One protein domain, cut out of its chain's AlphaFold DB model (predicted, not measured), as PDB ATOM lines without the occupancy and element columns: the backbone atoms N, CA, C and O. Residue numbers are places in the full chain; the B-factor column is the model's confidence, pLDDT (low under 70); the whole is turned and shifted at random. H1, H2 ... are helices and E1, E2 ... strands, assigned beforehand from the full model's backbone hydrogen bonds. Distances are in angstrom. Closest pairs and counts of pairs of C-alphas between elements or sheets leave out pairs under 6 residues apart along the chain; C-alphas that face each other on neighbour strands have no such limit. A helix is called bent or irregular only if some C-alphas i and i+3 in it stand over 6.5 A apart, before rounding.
ATOM      1  N   ILE A   4     298.621  94.979 141.509       97.12
ATOM      2  CA  ILE A   4     298.222  95.596 140.242       97.12
ATOM      3  C   ILE A   4     296.857  95.003 139.882       97.12
ATOM      4  O   ILE A   4     296.731  93.778 139.816       97.12
ATOM      5  N   SER A   5     295.835  95.833 139.692       97.12
ATOM      6  CA  SER A   5     294.532  95.388 139.199       97.12
ATOM      7  C   SER A   5     294.426  95.598 137.693       97.12
ATOM      8  O   SER A   5     294.933  96.579 137.154       97.12
ATOM      9  N   PHE A   6     293.750  94.665 137.028       98.12
ATOM     10  CA  PHE A   6     293.284  94.773 135.651       98.12
ATOM     11  C   PHE A   6     291.773  94.612 135.682       98.12
ATOM     12  O   PHE A   6     291.271  93.566 136.093       98.12
ATOM     13  N   GLN A   7     291.040  95.647 135.296       97.56
ATOM     14  CA  GLN A   7     289.599  95.692 135.501       97.56
ATOM     15  C   GLN A   7     288.852  96.266 134.314       97.56
ATOM     16  O   GLN A   7     289.272  97.248 133.711       97.56
ATOM     17  N   ASN A   8     287.712  95.663 134.014       97.38
ATOM     18  CA  ASN A   8     286.676  96.257 133.183       97.38
ATOM     19  C   ASN A   8     285.398  96.417 134.031       97.38
ATOM     20  O   ASN A   8     285.413  96.174 135.238       97.38
ATOM     21  N   LYS A   9     284.284  96.808 133.409       96.94
ATOM     22  CA  LYS A   9     283.009  97.002 134.118       96.94
ATOM     23  C   LYS A   9     282.439  95.737 134.789       96.94
ATOM     24  O   LYS A   9     281.596  95.860 135.669       96.94
ATOM     25  N   ASP A  10     282.854  94.548 134.346       97.00
ATOM     26  CA  ASP A  10     282.240  93.267 134.722       97.00
ATOM     27  C   ASP A  10     283.134  92.437 135.662       97.00
ATOM     28  O   ASP A  10     282.638  91.584 136.396       97.00
ATOM     29  N   GLN A  11     284.454  92.639 135.626       97.19
ATOM     30  CA  GLN A  11     285.416  91.815 136.357       97.19
ATOM     31  C   GLN A  11     286.707  92.564 136.697       97.19
ATOM     32  O   GLN A  11     287.138  93.473 135.982       97.19
ATOM     33  N   ILE A  12     287.352  92.110 137.773       97.31
ATOM     34  CA  ILE A  12     288.655  92.578 138.246       97.31
ATOM     35  C   ILE A  12     289.566  91.365 138.428       97.31
ATOM     36  O   ILE A  12     289.156  90.359 139.003       97.31
ATOM     37  N   VAL A  13     290.800  91.475 137.941       97.19
ATOM     38  CA  VAL A  13     291.859  90.476 138.084       97.19
ATOM     39  C   VAL A  13     293.033  91.110 138.816       97.19
ATOM     40  O   VAL A  13     293.493  92.188 138.436       97.19
ATOM     41  N   TYR A  14     293.541  90.436 139.847       96.62
ATOM     42  CA  TYR A  14     294.630  90.949 140.674       96.62
ATOM     43  C   TYR A  14     295.945  90.212 140.452       96.62
ATOM     44  O   TYR A  14     296.046  88.989 140.539       96.62
ATOM     45  N   VAL A  15     297.004  90.991 140.293       96.75
ATOM     46  CA  VAL A  15     298.378  90.512 140.253       96.75
ATOM     47  C   VAL A  15     299.128  91.034 141.475       96.75
ATOM     48  O   VAL A  15     298.961  92.183 141.881       96.75
ATOM     49  N   SER A  16     299.974  90.198 142.081       95.81
ATOM     50  CA  SER A  16     300.763  90.600 143.249       95.81
ATOM     51  C   SER A  16     301.619  91.835 142.958       95.81
ATOM     52  O   SER A  16     302.308  91.889 141.942       95.81
ATOM     53  N   GLY A  17     301.701  92.781 143.899       94.50
ATOM     54  CA  GLY A  17     302.605  93.931 143.784       94.50
ATOM     55  C   GLY A  17     304.086  93.537 143.707       94.50
ATOM     56  O   GLY A  17     304.919  94.314 143.244       94.50
ATOM     57  N   TYR A 120     297.820 105.116 135.629       91.50
ATOM     58  CA  TYR A 120     296.756 104.428 134.902       91.50
ATOM     59  C   TYR A 120     297.101 104.100 133.443       91.50
ATOM     60  O   TYR A 120     296.975 104.919 132.532       91.50
ATOM     61  N   GLY A 121     297.459 102.839 133.202       96.12
ATOM     62  CA  GLY A 121     297.497 102.272 131.855       96.12
ATOM     63  C   GLY A 121     296.132 101.708 131.461       96.12
ATOM     64  O   GLY A 121     295.356 101.295 132.322       96.12
ATOM     65  N   TYR A 122     295.824 101.638 130.168       98.06
ATOM     66  CA  TYR A 122     294.626 100.932 129.709       98.06
ATOM     67  C   TYR A 122     294.814 100.237 128.361       98.06
ATOM     68  O   TYR A 122     295.623 100.646 127.529       98.06
ATOM     69  N   PHE A 123     294.005  99.205 128.138       98.31
ATOM     70  CA  PHE A 123     293.899  98.466 126.881       98.31
ATOM     71  C   PHE A 123     292.492  98.641 126.330       98.31
ATOM     72  O   PHE A 123     291.516  98.435 127.061       98.31
ATOM     73  N   ARG A 124     292.357  98.996 125.051       98.06
ATOM     74  CA  ARG A 124     291.045  98.945 124.398       98.06
ATOM     75  C   ARG A 124     290.675  97.504 124.057       98.06
ATOM     76  O   ARG A 124     291.528  96.619 124.039       98.06
ATOM     77  N   ALA A 125     289.392  97.277 123.792       97.94
ATOM     78  CA  ALA A 125     288.880  95.943 123.492       97.94
ATOM     79  C   ALA A 125     289.574  95.328 122.263       97.94
ATOM     80  O   ALA A 125     289.956  94.161 122.285       97.94
ATOM     81  N   GLU A 126     289.796  96.130 121.222       98.19
ATOM     82  CA  GLU A 126     290.471  95.728 119.986       98.19
ATOM     83  C   GLU A 126     291.943  95.327 120.188       98.19
ATOM     84  O   GLU A 126     292.452  94.470 119.465       98.19
ATOM     85  N   ASP A 127     292.606  95.882 121.206       98.31
ATOM     86  CA  ASP A 127     294.017  95.626 121.516       98.31
ATOM     87  C   ASP A 127     294.202  94.410 122.446       98.31
ATOM     88  O   ASP A 127     295.296  93.846 122.549       98.31
ATOM     89  N   GLY A 128     293.129  93.972 123.112       98.19
ATOM     90  CA  GLY A 128     293.142  92.915 124.124       98.19
ATOM     91  C   GLY A 128     293.774  91.595 123.654       98.19
ATOM     92  O   GLY A 128     294.730  91.130 124.283       98.19
ATOM     93  N   PRO A 129     293.344  91.006 122.520       98.56
ATOM     94  CA  PRO A 129     293.937  89.773 122.001       98.56
ATOM     95  C   PRO A 129     295.429  89.883 121.663       98.56
ATOM     96  O   PRO A 129     296.151  88.893 121.754       98.56
ATOM     97  N   TRP A 130     295.908  91.059 121.247       98.50
ATOM     98  CA  TRP A 130     297.334  91.291 121.003       98.50
ATOM     99  C   TRP A 130     298.120  91.298 122.317       98.50
ATOM    100  O   TRP A 130     299.089  90.546 122.446       98.50
ATOM    101  N   ALA A 131     297.656  92.057 123.312       98.56
ATOM    102  CA  ALA A 131     298.301  92.133 124.619       98.56
ATOM    103  C   ALA A 131     298.324  90.767 125.328       98.56
ATOM    104  O   ALA A 131     299.355  90.368 125.873       98.56
ATOM    105  N   ALA A 132     297.224  90.011 125.250       98.69
ATOM    106  CA  ALA A 132     297.123  88.665 125.808       98.69
ATOM    107  C   ALA A 132     298.209  87.727 125.259       98.69
ATOM    108  O   ALA A 132     298.909  87.082 126.039       98.69
ATOM    109  N   ARG A 133     298.427  87.709 123.934       98.75
ATOM    110  CA  ARG A 133     299.468  86.870 123.310       98.75
ATOM    111  C   ARG A 133     300.877  87.223 123.787       98.75
ATOM    112  O   ARG A 133     301.695  86.319 123.958       98.75
ATOM    113  N   ILE A 134     301.165  88.508 124.007       98.75
ATOM    114  CA  ILE A 134     302.469  88.951 124.521       98.75
ATOM    115  C   ILE A 134     302.665  88.489 125.970       98.75
ATOM    116  O   ILE A 134     303.736  87.985 126.309       98.75
ATOM    117  N   ILE A 135     301.635  88.595 126.815       98.56
ATOM    118  CA  ILE A 135     301.693  88.106 128.203       98.56
ATOM    119  C   ILE A 135     301.888  86.585 128.230       98.56
ATOM    120  O   ILE A 135     302.749  86.087 128.951       98.56
ATOM    121  N   GLU A 136     301.164  85.833 127.401       98.50
ATOM    122  CA  GLU A 136     301.337  84.378 127.277       98.50
ATOM    123  C   GLU A 136     302.741  83.991 126.794       98.50
ATOM    124  O   GLU A 136     303.333  83.025 127.282       98.50
ATOM    125  N   GLN A 137     303.297  84.733 125.834       98.50
ATOM    126  CA  GLN A 137     304.688  84.563 125.419       98.50
ATOM    127  C   GLN A 137     305.640  84.826 126.581       98.50
ATOM    128  O   GLN A 137     306.558  84.042 126.809       98.50
ATOM    129  N   GLY A 138     305.411  85.901 127.325       98.38
ATOM    130  CA  GLY A 138     306.232  86.267 128.460       98.38
ATOM    131  C   GLY A 138     306.165  85.268 129.619       98.38
ATOM    132  O   GLY A 138     307.186  85.043 130.267       98.38
ATOM    133  N   LEU A 139     305.024  84.600 129.824       97.88
ATOM    134  CA  LEU A 139     304.896  83.452 130.729       97.88
ATOM    135  C   LEU A 139     305.786  82.287 130.275       97.88
ATOM    136  O   LEU A 139     306.567  81.765 131.064       97.88
ATOM    137  N   ARG A 140     305.755  81.922 128.984       98.00
ATOM    138  CA  ARG A 140     306.633  80.866 128.433       98.00
ATOM    139  C   ARG A 140     308.123  81.207 128.540       98.00
ATOM    140  O   ARG A 140     308.950  80.307 128.634       98.00
ATOM    141  N   GLN A 141     308.463  82.494 128.505       97.69
ATOM    142  CA  GLN A 141     309.834  83.000 128.602       97.69
ATOM    143  C   GLN A 141     310.289  83.274 130.047       97.69
ATOM    144  O   GLN A 141     311.421  83.707 130.240       97.69
ATOM    145  N   ASN A 142     309.440  83.036 131.057       96.38
ATOM    146  CA  ASN A 142     309.678  83.392 132.465       96.38
ATOM    147  C   ASN A 142     309.950  84.891 132.711       96.38
ATOM    148  O   ASN A 142     310.543  85.263 133.723       96.38
ATOM    149  N   ILE A 143     309.503  85.763 131.805       97.94
ATOM    150  CA  ILE A 143     309.490  87.215 132.030       97.94
ATOM    151  C   ILE A 143     308.360  87.568 132.998       97.94
ATOM    152  O   ILE A 143     308.559  88.321 133.949       97.94
ATOM    153  N   PHE A 144     307.190  86.967 132.791       98.00
ATOM    154  CA  PHE A 144     306.059  87.028 133.711       98.00
ATOM    155  C   PHE A 144     306.104  85.784 134.590       98.00
ATOM    156  O   PHE A 144     306.290  84.676 134.081       98.00
ATOM    157  N   ARG A 145     305.961  85.945 135.908       95.38
ATOM    158  CA  ARG A 145     306.006  84.790 136.811       95.38
ATOM    159  C   ARG A 145     304.679  84.045 136.788       95.38
ATOM    160  O   ARG A 145     303.616  84.650 136.698       95.38
ATOM    161  N   HIS A 146     304.750  82.725 136.900       91.25
ATOM    162  CA  HIS A 146     303.556  81.901 137.023       91.25
ATOM    163  C   HIS A 146     302.775  82.213 138.305       91.25
ATOM    164  O   HIS A 146     303.335  82.668 139.309       91.25
ATOM    165  N   ASP A 147     301.473  81.951 138.238       82.50
ATOM    166  CA  ASP A 147     300.509  82.264 139.285       82.50
ATOM    167  C   ASP A 147     300.918  81.634 140.627       82.50
ATOM    168  O   ASP A 147     301.418  80.509 140.701       82.50
ATOM    169  N   ASN A 148     300.698  82.374 141.713       75.94
ATOM    170  CA  ASN A 148     300.864  81.879 143.076       75.94
ATOM    171  C   ASN A 148     299.499  81.836 143.770       75.94
ATOM    172  O   ASN A 148     298.579  82.544 143.379       75.94
ATOM    173  N   ALA A 149     299.362  81.024 144.819       80.12
ATOM    174  CA  ALA A 149     298.070  80.756 145.462       80.12
ATOM    175  C   ALA A 149     297.351  81.991 146.054       80.12
ATOM    176  O   ALA A 149     296.210  81.872 146.492       80.12
ATOM    177  N   GLN A 150     298.008  83.152 146.120       82.50
ATOM    178  CA  GLN A 150     297.490  84.344 146.787       82.50
ATOM    179  C   GLN A 150     296.821  85.350 145.835       82.50
ATOM    180  O   GLN A 150     296.042  86.183 146.291       82.50
ATOM    181  N   TYR A 151     297.118  85.294 144.538       85.88
ATOM    182  CA  TYR A 151     296.634  86.248 143.540       85.88
ATOM    183  C   TYR A 151     296.123  85.517 142.300       85.88
ATOM    184  O   TYR A 151     296.457  84.359 142.073       85.88
ATOM    185  N   ASP A 152     295.331  86.205 141.479       91.00
ATOM    186  CA  ASP A 152     294.807  85.644 140.233       91.00
ATOM    187  C   ASP A 152     295.919  85.306 139.239       91.00
ATOM    188  O   ASP A 152     295.852  84.285 138.556       91.00
ATOM    189  N   GLY A 153     296.936  86.170 139.197       94.81
ATOM    190  CA  GLY A 153     298.132  85.989 138.389       94.81
ATOM    191  C   GLY A 153     297.942  86.309 136.902       94.81
ATOM    192  O   GLY A 153     296.889  86.770 136.451       94.81
ATOM    193  N   TRP A 154     299.015  86.141 136.133       97.69
ATOM    194  CA  TRP A 154     299.113  86.633 134.757       97.69
ATOM    195  C   TRP A 154     298.301  85.811 133.760       97.69
ATOM    196  O   TRP A 154     297.834  86.369 132.766       97.69
ATOM    197  N   SER A 155     298.063  84.523 134.030       97.31
ATOM    198  CA  SER A 155     297.231  83.682 133.155       97.31
ATOM    199  C   SER A 155     295.795  84.211 133.088       97.31
ATOM    200  O   SER A 155     295.190  84.280 132.016       97.31
ATOM    201  N   LYS A 156     295.253  84.660 134.230       97.31
ATOM    202  CA  LYS A 156     293.926  85.282 134.295       97.31
ATOM    203  C   LYS A 156     293.898  86.668 133.648       97.31
ATOM    204  O   LYS A 156     292.902  86.994 133.009       97.31
ATOM    205  N   VAL A 157     294.978  87.452 133.738       98.12
ATOM    206  CA  VAL A 157     295.086  88.743 133.026       98.12
ATOM    207  C   VAL A 157     295.069  88.532 131.512       98.12
ATOM    208  O   VAL A 157     294.311  89.202 130.813       98.12
ATOM    209  N   ALA A 158     295.843  87.572 130.999       98.31
ATOM    210  CA  ALA A 158     295.826  87.223 129.580       98.31
ATOM    211  C   ALA A 158     294.423  86.780 129.132       98.31
ATOM    212  O   ALA A 158     293.914  87.267 128.124       98.31
ATOM    213  N   SER A 159     293.754  85.937 129.926       98.06
ATOM    214  CA  SER A 159     292.376  85.510 129.658       98.06
ATOM    215  C   SER A 159     291.382  86.679 129.650       98.06
ATOM    216  O   SER A 159     290.531  86.741 128.761       98.06
ATOM    217  N   LEU A 160     291.482  87.612 130.604       98.25
ATOM    218  CA  LEU A 160     290.672  88.835 130.648       98.25
ATOM    219  C   LEU A 160     290.853  89.653 129.364       98.25
ATOM    220  O   LEU A 160     289.871  89.995 128.710       98.25
ATOM    221  N   LEU A 161     292.101  89.934 128.985       98.50
ATOM    222  CA  LEU A 161     292.419  90.746 127.811       98.50
ATOM    223  C   LEU A 161     291.983  90.073 126.505       98.50
ATOM    224  O   LEU A 161     291.467  90.743 125.619       98.50
ATOM    225  N   ALA A 162     292.121  88.752 126.390       98.38
ATOM    226  CA  ALA A 162     291.740  88.022 125.183       98.38
ATOM    227  C   ALA A 162     290.226  88.043 124.902       98.38
ATOM    228  O   ALA A 162     289.826  87.965 123.741       98.38
ATOM    229  N   HIS A 163     289.388  88.135 125.943       97.88
ATOM    230  CA  HIS A 163     287.934  87.947 125.829       97.88
ATOM    231  C   HIS A 163     287.101  89.182 126.199       97.88
ATOM    232  O   HIS A 163     285.874  89.164 126.055       97.88
ATOM    233  N   THR A 164     287.727  90.250 126.695       95.00
ATOM    234  CA  THR A 164     287.022  91.489 127.042       95.00
ATOM    235  C   THR A 164     286.439  92.166 125.800       95.00
ATOM    236  O   THR A 164     287.068  92.241 124.749       95.00
ATOM    237  N   LYS A 165     285.219  92.696 125.931       95.56
ATOM    238  CA  LYS A 165     284.559  93.523 124.902       95.56
ATOM    239  C   LYS A 165     284.652  95.023 125.186       95.56
ATOM    240  O   LYS A 165     284.125  95.822 124.421       95.56
ATOM    241  N   GLY A 166     285.267  95.401 126.304       96.62
ATOM    242  CA  GLY A 166     285.415  96.787 126.735       96.62
ATOM    243  C   GLY A 166     286.833  97.090 127.197       96.62
ATOM    244  O   GLY A 166     287.682  96.199 127.259       96.62
ATOM    245  N   THR A 167     287.065  98.356 127.537       98.00
ATOM    246  CA  THR A 167     288.357  98.829 128.035       98.00
ATOM    247  C   THR A 167     288.732  98.141 129.341       98.00
ATOM    248  O   THR A 167     287.919  98.063 130.264       98.00
ATOM    249  N   VAL A 168     289.976  97.673 129.413       98.44
ATOM    250  CA  VAL A 168     290.590  97.170 130.641       98.44
ATOM    251  C   VAL A 168     291.516  98.248 131.180       98.44
ATOM    252  O   VAL A 168     292.473  98.638 130.513       98.44
ATOM    253  N   VAL A 169     291.223  98.726 132.381       98.00
ATOM    254  CA  VAL A 169     292.037  99.687 133.123       98.00
ATOM    255  C   VAL A 169     293.011  98.931 134.014       98.00
ATOM    256  O   VAL A 169     292.632  97.974 134.689       98.00
ATOM    257  N   MET A 170     294.260  99.378 134.018       97.75
ATOM    258  CA  MET A 170     295.316  98.913 134.901       97.75
ATOM    259  C   MET A 170     295.583  99.964 135.981       97.75
ATOM    260  O   MET A 170     295.789 101.135 135.661       97.75
ATOM    261  N   ALA A 171     295.628  99.550 137.245       95.81
ATOM    262  CA  ALA A 171     295.950 100.428 138.370       95.81
ATOM    263  C   ALA A 171     296.841  99.722 139.398       95.81
ATOM    264  O   ALA A 171     296.759  98.506 139.578       95.81
ATOM    265  N   TYR A 172     297.683 100.481 140.099       95.81
ATOM    266  CA  TYR A 172     298.509  99.981 141.195       95.81
ATOM    267  C   TYR A 172     297.968 100.468 142.536       95.81
ATOM    268  O   TYR A 172     297.833 101.665 142.765       95.81
ATOM    269  N   SER A 173     297.722  99.544 143.465       94.38
ATOM    270  CA  SER A 173     297.010  99.817 144.722       94.38
ATOM    271  C   SER A 173     297.680 100.846 145.644       94.38
ATOM    272  O   SER A 173     297.081 101.259 146.630       94.38
ATOM    273  N   VAL A 174     298.950 101.187 145.402       92.06
ATOM    274  CA  VAL A 174     299.700 102.184 146.186       92.06
ATOM    275  C   VAL A 174     299.463 103.603 145.660       92.06
ATOM    276  O   VAL A 174     299.496 104.547 146.438       92.06
ATOM    277  N   CYS A 175     299.167 103.748 144.366       86.94
ATOM    278  CA  CYS A 175     299.030 105.027 143.666       86.94
ATOM    279  C   CYS A 175     297.557 105.393 143.432       86.94
ATOM    280  O   CYS A 175     297.231 106.041 142.443       86.94
ATOM    281  N   TYR A 176     296.686 104.979 144.359       81.44
ATOM    282  CA  TYR A 176     295.223 104.977 144.250       81.44
ATOM    283  C   TYR A 176     294.691 103.921 143.264       81.44
ATOM    284  O   TYR A 176     295.187 103.739 142.156       81.44
ATOM    285  N   SER A 177     293.671 103.177 143.695       87.81
ATOM    286  CA  SER A 177     293.020 102.178 142.839       87.81
ATOM    287  C   SER A 177     292.001 102.859 141.924       87.81
ATOM    288  O   SER A 177     291.462 103.910 142.263       87.81
ATOM    289  N   PHE A 178     291.680 102.259 140.778       91.44
ATOM    290  CA  PHE A 178     290.513 102.688 140.004       91.44
ATOM    291  C   PHE A 178     289.236 102.085 140.622       91.44
ATOM    292  O   PHE A 178     289.233 100.888 140.922       91.44
ATOM    293  N   PRO A 179     288.133 102.844 140.764       92.56
ATOM    294  CA  PRO A 179     287.941 104.217 140.289       92.56
ATOM    295  C   PRO A 179     288.373 105.308 141.279       92.56
ATOM    296  O   PRO A 179     288.376 106.470 140.899       92.56
ATOM    297  N   GLU A 180     288.750 104.979 142.515       89.44
ATOM    298  CA  GLU A 180     289.006 105.962 143.585       89.44
ATOM    299  C   GLU A 180     289.938 107.111 143.180       89.44
ATOM    300  O   GLU A 180     289.671 108.270 143.498       89.44
ATOM    301  N   GLY A 181     291.020 106.824 142.455       86.44
ATOM    302  CA  GLY A 181     291.961 107.867 142.053       86.44
ATOM    303  C   GLY A 181     291.491 108.762 140.905       86.44
ATOM    304  O   GLY A 181     292.164 109.748 140.618       86.44
ATOM    305  N   VAL A 182     290.336 108.476 140.293       91.19
ATOM    306  CA  VAL A 182     289.703 109.341 139.279       91.19
ATOM    307  C   VAL A 182     288.475 110.097 139.807       91.19
ATOM    308  O   VAL A 182     287.864 110.878 139.073       91.19
ATOM    309  N   LEU A 183     288.117 109.883 141.076       90.50
ATOM    310  CA  LEU A 183     287.028 110.591 141.748       90.50
ATOM    311  C   LEU A 183     287.482 111.977 142.216       90.50
ATOM    312  O   LEU A 183     288.602 112.138 142.726       90.50
ATOM    313  N   THR A 184     286.588 112.961 142.116       89.00
ATOM    314  CA  THR A 184     286.773 114.275 142.746       89.00
ATOM    315  C   THR A 184     286.725 114.150 144.271       89.00
ATOM    316  O   THR A 184     286.315 113.123 144.811       89.00
ATOM    317  N   GLN A 185     287.158 115.186 144.995       89.00
ATOM    318  CA  GLN A 185     287.051 115.185 146.457       89.00
ATOM    319  C   GLN A 185     285.586 115.075 146.913       89.00
ATOM    320  O   GLN A 185     285.284 114.257 147.772       89.00
ATOM    321  N   GLU A 186     284.686 115.838 146.288       90.25
ATOM    322  CA  GLU A 186     283.251 115.816 146.593       90.25
ATOM    323  C   GLU A 186     282.660 114.411 146.419       90.25
ATOM    324  O   GLU A 186     282.011 113.895 147.321       90.25
ATOM    325  N   GLU A 187     282.961 113.726 145.312       91.06
ATOM    326  CA  GLU A 187     282.443 112.374 145.054       91.06
ATOM    327  C   GLU A 187     282.946 111.327 146.047       91.06
ATOM    328  O   GLU A 187     282.235 110.367 146.326       91.06
ATOM    329  N   ARG A 188     284.153 111.504 146.602       88.81
ATOM    330  CA  ARG A 188     284.667 110.634 147.673       88.81
ATOM    331  C   ARG A 188     283.962 110.875 149.004       88.81
ATOM    332  O   ARG A 188     283.936 109.979 149.840       88.81
ATOM    333  N   GLU A 189     283.448 112.083 149.210       90.75
ATOM    334  CA  GLU A 189     282.734 112.488 150.422       90.75
ATOM    335  C   GLU A 189     281.226 112.185 150.335       90.75
ATOM    336  O   GLU A 189     280.554 112.134 151.364       90.75
ATOM    337  N   THR A 190     280.694 111.946 149.130       90.31
ATOM    338  CA  THR A 190     279.293 111.550 148.914       90.31
ATOM    339  C   THR A 190     279.112 110.040 148.734       90.31
ATOM    340  O   THR A 190     279.982 109.347 148.214       90.31
ATOM    341  N   ASP A 191     277.914 109.535 149.038       84.94
ATOM    342  CA  ASP A 191     277.519 108.152 148.717       84.94
ATOM    343  C   ASP A 191     277.189 107.938 147.221       84.94
ATOM    344  O   ASP A 191     276.894 106.819 146.793       84.94
ATOM    345  N   VAL A 192     277.211 108.995 146.400       87.44
ATOM    346  CA  VAL A 192     276.886 108.915 144.970       87.44
ATOM    347  C   VAL A 192     278.154 108.613 144.182       87.44
ATOM    348  O   VAL A 192     278.945 109.497 143.870       87.44
ATOM    349  N   GLN A 193     278.328 107.343 143.821       88.31
ATOM    350  CA  GLN A 193     279.449 106.919 142.988       88.31
ATOM    351  C   GLN A 193     279.153 107.178 141.498       88.31
ATOM    352  O   GLN A 193     278.084 106.786 141.013       88.31
ATOM    353  N   PRO A 194     280.073 107.809 140.745       92.06
ATOM    354  CA  PRO A 194     279.933 107.945 139.299       92.06
ATOM    355  C   PRO A 194     279.920 106.574 138.607       92.06
ATOM    356  O   PRO A 194     280.472 105.591 139.104       92.06
ATOM    357  N   SER A 195     279.285 106.500 137.433       95.69
ATOM    358  CA  SER A 195     279.253 105.257 136.657       95.69
ATOM    359  C   SER A 195     280.647 104.875 136.147       95.69
ATOM    360  O   SER A 195     281.537 105.721 136.017       95.69
ATOM    361  N   TRP A 196     280.824 103.601 135.783       95.75
ATOM    362  CA  TRP A 196     282.056 103.112 135.156       95.75
ATOM    363  C   TRP A 196     282.464 103.964 133.947       95.75
ATOM    364  O   TRP A 196     283.627 104.331 133.805       95.75
ATOM    365  N   GLU A 197     281.504 104.312 133.092       97.00
ATOM    366  CA  GLU A 197     281.718 105.108 131.884       97.00
ATOM    367  C   GLU A 197     282.182 106.527 132.211       97.00
ATOM    368  O   GLU A 197     283.068 107.039 131.532       97.00
ATOM    369  N   ALA A 198     281.632 107.143 133.262       96.19
ATOM    370  CA  ALA A 198     282.065 108.460 133.718       96.19
ATOM    371  C   ALA A 198     283.507 108.414 134.246       96.19
ATOM    372  O   ALA A 198     284.337 109.225 133.836       96.19
ATOM    373  N   CYS A 199     283.841 107.424 135.079       96.50
ATOM    374  CA  CYS A 199     285.208 107.215 135.566       96.50
ATOM    375  C   CYS A 199     286.191 106.953 134.419       96.50
ATOM    376  O   CYS A 199     287.280 107.526 134.374       96.50
ATOM    377  N   LEU A 200     285.804 106.104 133.464       96.56
ATOM    378  CA  LEU A 200     286.628 105.765 132.311       96.56
ATOM    379  C   LEU A 200     286.850 106.975 131.399       96.56
ATOM    380  O   LEU A 200     287.963 107.183 130.922       96.56
ATOM    381  N   TYR A 201     285.811 107.782 131.179       96.31
ATOM    382  CA  TYR A 201     285.916 109.025 130.423       96.31
ATOM    383  C   TYR A 201     286.957 109.954 131.054       96.31
ATOM    384  O   TYR A 201     287.870 110.400 130.363       96.31
ATOM    385  N   ARG A 202     286.884 110.180 132.371       95.38
ATOM    386  CA  ARG A 202     287.852 111.033 133.079       95.38
ATOM    387  C   ARG A 202     289.268 110.489 133.004       95.38
ATOM    388  O   ARG A 202     290.196 111.241 132.734       95.38
ATOM    389  N   LEU A 203     289.439 109.179 133.185       94.75
ATOM    390  CA  LEU A 203     290.747 108.541 133.049       94.75
ATOM    391  C   LEU A 203     291.359 108.815 131.675       94.75
ATOM    392  O   LEU A 203     292.518 109.209 131.587       94.75
ATOM    393  N   ILE A 204     290.589 108.616 130.605       93.94
ATOM    394  CA  ILE A 204     291.097 108.724 129.234       93.94
ATOM    395  C   ILE A 204     291.318 110.186 128.831       93.94
ATOM    396  O   ILE A 204     292.353 110.499 128.245       93.94
ATOM    397  N   TYR A 205     290.365 111.073 129.117       92.81
ATOM    398  CA  TYR A 205     290.353 112.427 128.557       92.81
ATOM    399  C   TYR A 205     290.886 113.496 129.513       92.81
ATOM    400  O   TYR A 205     291.591 114.398 129.062       92.81
ATOM    401  N   ASP A 206     290.617 113.378 130.814       90.81
ATOM    402  CA  ASP A 206     291.008 114.401 131.791       90.81
ATOM    403  C   ASP A 206     292.387 114.097 132.383       90.81
ATOM    404  O   ASP A 206     293.264 114.961 132.418       90.81
ATOM    405  N   LEU A 207     292.601 112.846 132.800       85.31
ATOM    406  CA  LEU A 207     293.848 112.391 133.424       85.31
ATOM    407  C   LEU A 207     294.880 111.882 132.420       85.31
ATOM    408  O   LEU A 207     296.032 111.674 132.791       85.31
ATOM    409  N   ARG A 208     294.481 111.713 131.153       90.69
ATOM    410  CA  ARG A 208     295.348 111.254 130.058       90.69
ATOM    411  C   ARG A 208     296.032 109.922 130.367       90.69
ATOM    412  O   ARG A 208     297.230 109.769 130.130       90.69
ATOM    413  N   GLY A 209     295.259 108.963 130.878       90.62
ATOM    414  CA  GLY A 209     295.719 107.589 131.058       90.62
ATOM    415  C   GLY A 209     296.389 107.066 129.786       90.62
ATOM    416  O   GLY A 209     296.048 107.460 128.664       90.62
ATOM    417  N   LEU A 210     297.373 106.192 129.949       95.62
ATOM    418  CA  LEU A 210     298.254 105.808 128.854       95.62
ATOM    419  C   LEU A 210     297.748 104.533 128.173       95.62
ATOM    420  O   LEU A 210     297.666 103.465 128.782       95.62
ATOM    421  N   LYS A 211     297.411 104.644 126.884       97.44
ATOM    422  CA  LYS A 211     296.983 103.504 126.063       97.44
ATOM    423  C   LYS A 211     298.171 102.575 125.808       97.44
ATOM    424  O   LYS A 211     299.197 103.016 125.290       97.44
ATOM    425  N   ILE A 212     298.006 101.285 126.081       98.00
ATOM    426  CA  ILE A 212     298.939 100.233 125.665       98.00
ATOM    427  C   ILE A 212     298.340  99.536 124.448       98.00
ATOM    428  O   ILE A 212     297.348  98.815 124.557       98.00
ATOM    429  N   SER A 213     298.925  99.775 123.277       98.12
ATOM    430  CA  SER A 213     298.426  99.264 122.000       98.12
ATOM    431  C   SER A 213     299.560  99.081 120.991       98.12
ATOM    432  O   SER A 213     300.647  99.616 121.223       98.12
ATOM    433  N   PRO A 214     299.329  98.391 119.859       98.38
ATOM    434  CA  PRO A 214     300.305  98.322 118.775       98.38
ATOM    435  C   PRO A 214     300.725  99.702 118.249       98.38
ATOM    436  O   PRO A 214     301.878  99.889 117.887       98.38
ATOM    437  N   GLU A 215     299.804 100.670 118.233       97.94
ATOM    438  CA  GLU A 215     300.049 102.029 117.725       97.94
ATOM    439  C   GLU A 215     301.011 102.822 118.614       97.94
ATOM    440  O   GLU A 215     301.837 103.567 118.106       97.94
ATOM    441  N   THR A 216     300.911 102.638 119.930       96.06
ATOM    442  CA  THR A 216     301.729 103.330 120.939       96.06
ATOM    443  C   THR A 216     302.922 102.486 121.391       96.06
ATOM    444  O   THR A 216     303.576 102.778 122.394       96.06
ATOM    445  N   TRP A 217     303.193 101.371 120.703       96.25
ATOM    446  CA  TRP A 217     304.133 100.364 121.186       96.25
ATOM    447  C   TRP A 217     305.571 100.866 121.213       96.25
ATOM    448  O   TRP A 217     306.316 100.526 122.140       96.25
TER     449      TRP A 217
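AT A GLANCE: This is residues 4 to 17 and 120 to 217 of the 242 residues of an uncharacterized protein of Candidatus Gottesmanbacteria bacterium GW2011_GWB1_49_7 (UniProt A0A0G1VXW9). A small antiparallel sheet of four strands stands in the middle, with the helical hairpin H1 and H2 to one side of it, H2 packed on a face of the sheet and H1 packed on H2. From the sheet the stretch after E4 runs away from that hairpin to the small helix H3 at the far end, then returns through H4, which grazes the sheet. The printed part has 112 residues, with the named elements E1 E2 E3 H1 H2 E4 H3 H4 along the chain and the sheet order E2 E1 E4 E3. The class is mixed, helices and strands; the whole is compact, with a radius of gyration of the C-alphas of 14.5 A and spans of 46 by 33 by 21 A.

IN THESE COORDINATES: Find C-alpha 4 at (298.222, 95.596, 140.242), where strand E1, residues 4 to 7, begins. E2, residues 12 to 16, follows, 13.2 A long. After the cut come E3, residues 121 to 123, and H1, residues 125 to 140, 23.8 A long from C-alpha 125 at (288.880, 95.943, 123.492). H1 is irregular: C-alphas 126 and 129 are 7.2 A apart. Next are H2, residues 153 to 163, 16.3 A, and E4, residues 168 to 172, 13.5 A. H3 is residues 185 to 189; H4, residues 196 to 206, spans 14.8 A and ends at C-alpha 206 at (291.008, 114.401, 131.791).

HOW THE PARTS SIT: Start at the hairpin E1 and E2, antiparallel, where N 6 and O 13 are 2.9 A apart, within hydrogen-bond range. E1 and E4 are antiparallel, with N 5 and O 171 at 2.8 A. E4 and the edge strand E3 are antiparallel, with N 170 and O 121 at 2.8 A. Residues 121 to 122 of E3 also pair, parallel, with residues 210 to 211. H2 on one face of the sheet makes two layers, a helix layer and a sheet layer, at a height of 8.8 A over the sheet. It lies over E1, along the strands, at 23 degrees to E1 on the local plane; it is only just not over E2 or E4, with 2 of its C-alphas falling on each. H1 and H2, a helical hairpin, touch at Ala 132 and Ala 158, their closest C-alphas, 4.2 A; they run opposite ways at a shallow tilt of 33 degrees, only just short of steep. H1 only grazes the sheet, with residues 125 to 131, and H4 only grazes it, with residues 200 to 204. H3 is not on the sheet and is apart from H1, H2 and H4. Every O i to N i+4 pair is within hydrogen-bond range in H2, H3 and H4; in H1 10 of 12 are.

THE WHOLE: The two C-alphas farthest apart are those of Gln 141 and Thr 190, 46.5 A. Residues 18 to 119 are not printed, and C-alphas 17 and 120 are 14.9 A apart across that cut. The links H1 to H2 and E4 to H3 are long. The mean pLDDT of the printed part is 94.5, and no printed residue is under 70.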